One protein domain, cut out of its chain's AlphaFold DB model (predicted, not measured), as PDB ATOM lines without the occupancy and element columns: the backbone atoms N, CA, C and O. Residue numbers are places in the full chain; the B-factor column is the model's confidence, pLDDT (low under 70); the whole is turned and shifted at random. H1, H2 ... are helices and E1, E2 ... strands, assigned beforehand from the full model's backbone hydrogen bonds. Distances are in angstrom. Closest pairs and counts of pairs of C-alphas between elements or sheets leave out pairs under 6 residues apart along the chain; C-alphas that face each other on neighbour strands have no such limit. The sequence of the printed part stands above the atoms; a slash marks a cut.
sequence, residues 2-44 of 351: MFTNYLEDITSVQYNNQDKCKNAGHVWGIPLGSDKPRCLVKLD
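Overview. This is residues 2 to 44 of the 351 residues of an uncharacterized protein of Pocillopora damicornis (UniProt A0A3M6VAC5). A small antiparallel sheet of three short strands, with E3 in the middle between E1 and E2, has one short helix, H1, packed over one face on its E2 and E3 side. Loops make up much of this small, rounded body, and under half of its residues are in named elements. The printed part has 43 residues, with E1, H1, E2 and E3 in that order along the chain; the class is mixed, helices and strands. It is compact, with a radius of gyration of the C-alphas of 9.2 A and spans of 23 by 22 by 14 A.

Arrangement. Begin at the inner strand E3, residues 38 to 42. Its antiparallel neighbour E1, residues 6 to 9, is an edge strand; look for N 7 and O 41, 2.8 A apart and within hydrogen-bond range. At the other edge, E2, residues 27 to 29, forms a hairpin with E3, at 132 degrees between directions; N 40 and O 27 are within hydrogen-bond range at 2.8 A. The pairing is staggered: E3 pairs with E2 over residues 38 to 40 and with E1 over 40 to 42. E1 and E2 are only just apart, closest 8.4 A. H1, residues 18 to 23, is on the sheet at a height of 8.5 A over it, along the strands, at 2 degrees to E2 on the local plane. It lies over E2, and the closest C-alphas of H1 and E2 are those of Gln 18 and Trp 28, 5.6 A apart. Every O i to N i+4 pair in H1 is within hydrogen-bond range. E1, H1 and E2 form a split strand-helix-strand unit, two strands of one sheet that are not neighbours, with H1 between them along the chain and E3 between them in the sheet, and its crossover is right-handed.

Along the chain. Find C-alpha 6 at (-8.014, -16.971, 56.545), where E1 begins its 7.2 A. H1 covers 8.5 A from C-alpha 18 at (-17.986, -15.097, 44.751), and E2 5.9 A. E3 runs 11.8 A to C-alpha 42 at (-11.134, -20.776, 55.946).

Size, cuts and confidence. The C-alphas farthest apart, Val 13 and Asp 44, are 25.3 A apart. The printed part has no cut and no long link, and no printed residue is under 70 in pLDDT.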
ATOM      1  N   MET A   2     -15.059  -5.204  58.623       79.19
ATOM      2  CA  MET A   2     -14.811  -6.501  59.264       79.19
ATOM      3  C   MET A   2     -13.934  -7.339  58.329       79.19
ATOM      4  O   MET A   2     -14.370  -7.696  57.238       79.19
ATOM      5  N   PHE A   3     -12.687  -7.585  58.722       89.19
ATOM      6  CA  PHE A   3     -11.769  -8.431  57.960       89.19
ATOM      7  C   PHE A   3     -12.096  -9.911  58.182       89.19
ATOM      8  O   PHE A   3     -12.580 -10.302  59.244       89.19
ATOM      9  N   THR A   4     -11.823 -10.736  57.177       89.81
ATOM     10  CA  THR A   4     -11.965 -12.194  57.246       89.81
ATOM     11  C   THR A   4     -10.622 -12.803  57.624       89.81
ATOM     12  O   THR A   4      -9.639 -12.572  56.929       89.81
ATOM     13  N   ASN A   5     -10.571 -13.583  58.708       88.56
ATOM     14  CA  ASN A   5      -9.408 -14.418  59.018       88.56
ATOM     15  C   ASN A   5      -9.373 -15.619  58.070       88.56
ATOM     16  O   ASN A   5     -10.407 -16.237  57.809       88.56
ATOM     17  N   TYR A   6      -8.189 -15.958  57.577       90.38
ATOM     18  CA  TYR A   6      -8.014 -16.971  56.545       90.38
ATOM     19  C   TYR A   6      -6.713 -17.745  56.741       90.38
ATOM     20  O   TYR A   6      -5.784 -17.267  57.389       90.38
ATOM     21  N   LEU A   7      -6.689 -18.965  56.205       90.44
ATOM     22  CA  LEU A   7      -5.518 -19.832  56.175       90.44
ATOM     23  C   LEU A   7      -4.631 -19.481  54.977       90.44
ATOM     24  O   LEU A   7      -3.419 -19.371  55.115       90.44
ATOM     25  N   GLU A   8      -5.248 -19.296  53.809       91.81
ATOM     26  CA  GLU A   8      -4.573 -18.982  52.552       91.81
ATOM     27  C   GLU A   8      -5.481 -18.152  51.630       91.81
ATOM     28  O   GLU A   8      -6.695 -18.352  51.609       91.81
ATOM     29  N   ASP A   9      -4.899 -17.215  50.880       91.94
ATOM     30  CA  ASP A   9      -5.565 -16.537  49.764       91.94
ATOM     31  C   ASP A   9      -5.281 -17.315  48.477       91.94
ATOM     32  O   ASP A   9      -4.134 -17.427  48.050       91.94
ATOM     33  N   ILE A  10      -6.333 -17.855  47.867       91.62
ATOM     34  CA  ILE A  10      -6.262 -18.688  46.657       91.62
ATOM     35  C   ILE A  10      -6.871 -17.977  45.446       91.62
ATOM     36  O   ILE A  10      -7.241 -18.617  44.458       91.62
ATOM     37  N   THR A  11      -7.027 -16.655  45.522       88.00
ATOM     38  CA  THR A  11      -7.596 -15.869  44.429       88.00
ATOM     39  C   THR A  11      -6.789 -16.088  43.157       88.00
ATOM     40  O   THR A  11      -5.599 -15.792  43.079       88.00
ATOM     41  N   SER A  12      -7.457 -16.616  42.138       86.06
ATOM     42  CA  SER A  12      -6.863 -16.987  40.857       86.06
ATOM     43  C   SER A  12      -7.881 -16.791  39.736       86.06
ATOM     44  O   SER A  12      -9.038 -16.454  39.995       86.06
ATOM     45  N   VAL A  13      -7.493 -17.054  38.484       78.88
ATOM     46  CA  VAL A  13      -8.422 -17.042  37.336       78.88
ATOM     47  C   VAL A  13      -9.596 -18.015  37.548       78.88
ATOM     48  O   VAL A  13     -10.724 -17.732  37.135       78.88
ATOM     49  N   GLN A  14      -9.356 -19.135  38.238       83.00
ATOM     50  CA  GLN A  14     -10.376 -20.136  38.552       83.00
ATOM     51  C   GLN A  14     -11.326 -19.674  39.667       83.00
ATOM     52  O   GLN A  14     -12.519 -19.947  39.588       83.00
ATOM     53  N   TYR A  15     -10.835 -18.931  40.660       88.75
ATOM     54  CA  TYR A  15     -11.614 -18.469  41.820       88.75
ATOM     55  C   TYR A  15     -11.790 -16.944  41.824       88.75
ATOM     56  O   TYR A  15     -11.612 -16.279  42.842       88.75
ATOM     57  N   ASN A  16     -12.123 -16.380  40.661       90.12
ATOM     58  CA  ASN A  16     -12.136 -14.932  40.437       90.12
ATOM     59  C   ASN A  16     -13.456 -14.224  40.794       90.12
ATOM     60  O   ASN A  16     -13.582 -13.023  40.561       90.12
ATOM     61  N   ASN A  17     -14.450 -14.943  41.318       94.00
ATOM     62  CA  ASN A  17     -15.715 -14.367  41.761       94.00
ATOM     63  C   ASN A  17     -16.317 -15.153  42.934       94.00
ATOM     64  O   ASN A  17     -15.896 -16.273  43.241       94.00
ATOM     65  N   GLN A  18     -17.325 -14.552  43.569       96.12
ATOM     66  CA  GLN A  18     -17.986 -15.097  44.751       96.12
ATOM     67  C   GLN A  18     -18.567 -16.497  44.525       96.12
ATOM     68  O   GLN A  18     -18.383 -17.364  45.378       96.12
ATOM     69  N   ASP A  19     -19.250 -16.720  43.404       96.25
ATOM     70  CA  ASP A  19     -19.953 -17.979  43.147       96.25
ATOM     71  C   ASP A  19     -18.962 -19.124  42.953       96.25
ATOM     72  O   ASP A  19     -19.069 -20.155  43.612       96.25
ATOM     73  N   LYS A  20     -17.924 -18.917  42.132       94.62
ATOM     74  CA  LYS A  20     -16.852 -19.904  41.942       94.62
ATOM     75  C   LYS A  20     -16.125 -20.209  43.249       94.62
ATOM     76  O   LYS A  20     -15.816 -21.367  43.514       94.62
ATOM     77  N   CYS A  21     -15.878 -19.190  44.072       94.75
ATOM     78  CA  CYS A  21     -15.227 -19.359  45.366       94.75
ATOM     79  C   CYS A  21     -16.068 -20.199  46.339       94.75
ATOM     80  O   CYS A  21     -15.586 -21.176  46.912       94.75
ATOM     81  N   LYS A  22     -17.348 -19.846  46.497       95.00
ATOM     82  CA  LYS A  22     -18.263 -20.541  47.410       95.00
ATOM     83  C   LYS A  22     -18.578 -21.959  46.936       95.00
ATOM     84  O   LYS A  22     -18.612 -22.864  47.763       95.00
ATOM     85  N   ASN A  23     -18.725 -22.174  45.626       94.69
ATOM     86  CA  ASN A  23     -18.933 -23.506  45.045       94.69
ATOM     87  C   ASN A  23     -17.735 -24.442  45.271       94.69
ATOM     88  O   ASN A  23     -17.916 -25.652  45.348       94.69
ATOM     89  N   ALA A  24     -16.528 -23.891  45.421       91.25
ATOM     90  CA  ALA A  24     -15.329 -24.639  45.796       91.25
ATOM     91  C   ALA A  24     -15.186 -24.855  47.321       91.25
ATOM     92  O   ALA A  24     -14.197 -25.425  47.773       91.25
ATOM     93  N   GLY A  25     -16.160 -24.419  48.131       92.31
ATOM     94  CA  GLY A  25     -16.145 -24.576  49.590       92.31
ATOM     95  C   GLY A  25     -15.293 -23.539  50.329       92.31
ATOM     96  O   GLY A  25     -14.920 -23.753  51.483       92.31
ATOM     97  N   HIS A  26     -14.969 -22.418  49.682       93.75
ATOM     98  CA  HIS A  26     -14.118 -21.365  50.235       93.75
ATOM     99  C   HIS A  26     -14.919 -20.118  50.638       93.75
ATOM    100  O   HIS A  26     -16.113 -19.980  50.356       93.75
ATOM    101  N   VAL A  27     -14.263 -19.193  51.339       94.69
ATOM    102  CA  VAL A  27     -14.876 -17.967  51.858       94.69
ATOM    103  C   VAL A  27     -14.558 -16.803  50.928       94.69
ATOM    104  O   VAL A  27     -13.400 -16.453  50.734       94.69
ATOM    105  N   TRP A  28     -15.590 -16.162  50.384       95.31
ATOM    106  CA  TRP A  28     -15.434 -14.886  49.686       95.31
ATOM    107  C   TRP A  28     -15.455 -13.745  50.708       95.31
ATOM    108  O   TRP A  28     -16.507 -13.467  51.289       95.31
ATOM    109  N   GLY A  29     -14.307 -13.121  50.971       94.69
ATOM    110  CA  GLY A  29     -14.157 -12.158  52.066       94.69
ATOM    111  C   GLY A  29     -12.992 -11.192  51.876       94.69
ATOM    112  O   GLY A  29     -12.166 -11.374  50.987       94.69
ATOM    113  N   ILE A  30     -12.939 -10.138  52.692       94.62
ATOM    114  CA  ILE A  30     -11.886  -9.113  52.626       94.62
ATOM    115  C   ILE A  30     -10.754  -9.509  53.590       94.62
ATOM    116  O   ILE A  30     -10.980  -9.476  54.805       94.62
ATOM    117  N   PRO A  31      -9.559  -9.896  53.106       92.06
ATOM    118  CA  PRO A  31      -8.429 -10.202  53.978       92.06
ATOM    119  C   PRO A  31      -7.860  -8.928  54.616       92.06
ATOM    120  O   PRO A  31      -8.046  -7.817  54.111       92.06
ATOM    121  N   LEU A  32      -7.133  -9.083  55.726       87.56
ATOM    122  CA  LEU A  32      -6.415  -7.969  56.347       87.56
ATOM    123  C   LEU A  32      -5.432  -7.340  55.341       87.56
ATOM    124  O   LEU A  32      -4.664  -8.047  54.696       87.56
ATOM    125  N   GLY A  33      -5.450  -6.010  55.221       87.62
ATOM    126  CA  GLY A  33      -4.583  -5.277  54.289       87.62
ATOM    127  C   GLY A  33      -5.118  -5.168  52.856       87.62
ATOM    128  O   GLY A  33      -4.417  -4.655  51.989       87.62
ATOM    129  N   SER A  34      -6.354  -5.605  52.594       90.31
ATOM    130  CA  SER A  34      -7.053  -5.363  51.329       90.31
ATOM    131  C   SER A  34      -8.390  -4.660  51.564       90.31
ATOM    132  O   SER A  34      -8.986  -4.760  52.632       90.31
ATOM    133  N   ASP A  35      -8.859  -3.945  50.547       92.00
ATOM    134  CA  ASP A  35     -10.179  -3.320  50.441       92.00
ATOM    135  C   ASP A  35     -11.138  -4.119  49.538       92.00
ATOM    136  O   ASP A  35     -12.336  -3.838  49.487       92.00
ATOM    137  N   LYS A  36     -10.622  -5.131  48.829       91.88
ATOM    138  CA  LYS A  36     -11.366  -5.941  47.863       91.88
ATOM    139  C   LYS A  36     -11.604  -7.349  48.397       91.88
ATOM    140  O   LYS A  36     -10.711  -7.924  49.025       91.88
ATOM    141  N   PRO A  37     -12.782  -7.933  48.126       93.56
ATOM    142  CA  PRO A  37     -13.030  -9.316  48.474       93.56
ATOM    143  C   PRO A  37     -12.185 -10.251  47.602       93.56
ATOM    144  O   PRO A  37     -11.905  -9.969  46.434       93.56
ATOM    145  N   ARG A  38     -11.785 -11.364  48.203       95.06
ATOM    146  CA  ARG A  38     -10.904 -12.394  47.656       95.06
ATOM    147  C   ARG A  38     -11.458 -13.773  47.979       95.06
ATOM    148  O   ARG A  38     -12.312 -13.903  48.861       95.06
ATOM    149  N   CYS A  39     -10.971 -14.795  47.282       95.69
ATOM    150  CA  CYS A  39     -11.301 -16.170  47.621       95.69
ATOM    151  C   CYS A  39     -10.307 -16.726  48.641       95.69
ATOM    152  O   CYS A  39      -9.123 -16.880  48.350       95.69
ATOM    153  N   LEU A  40     -10.800 -17.010  49.842       94.75
ATOM    154  CA  LEU A  40      -9.997 -17.318  51.016       94.75
ATOM    155  C   LEU A  40     -10.302 -18.726  51.529       94.75
ATOM    156  O   LEU A  40     -11.460 -19.112  51.713       94.75
ATOM    157  N   VAL A  41      -9.255 -19.483  51.835       93.81
ATOM    158  CA  VAL A  41      -9.370 -20.751  52.556       93.81
ATOM    159  C   VAL A  41      -9.653 -20.434  54.017       93.81
ATOM    160  O   VAL A  41      -8.933 -19.657  54.648       93.81
ATOM    161  N   LYS A  42     -10.723 -21.014  54.562       90.62
ATOM    162  CA  LYS A  42     -11.134 -20.776  55.946       90.62
ATOM    163  C   LYS A  42     -10.043 -21.248  56.912       90.62
ATOM    164  O   LYS A  42      -9.535 -22.355  56.772       90.62
ATOM    165  N   LEU A  43      -9.720 -20.411  57.896       90.06
ATOM    166  CA  LEU A  43      -8.918 -20.813  59.048       90.06
ATOM    167  C   LEU A  43      -9.845 -21.327  60.148       90.06
ATOM    168  O   LEU A  43     -10.854 -20.685  60.457       90.06
ATOM    169  N   ASP A  44      -9.497 -22.463  60.741       89.31
ATOM    170  CA  ASP A  44     -10.227 -22.988  61.888       89.31
ATOM    171  C   ASP A  44     -10.111 -22.055  63.095       89.31
ATOM    172  O   ASP A  44      -9.151 -21.293  63.253       89.31
TER     173      ASP A  44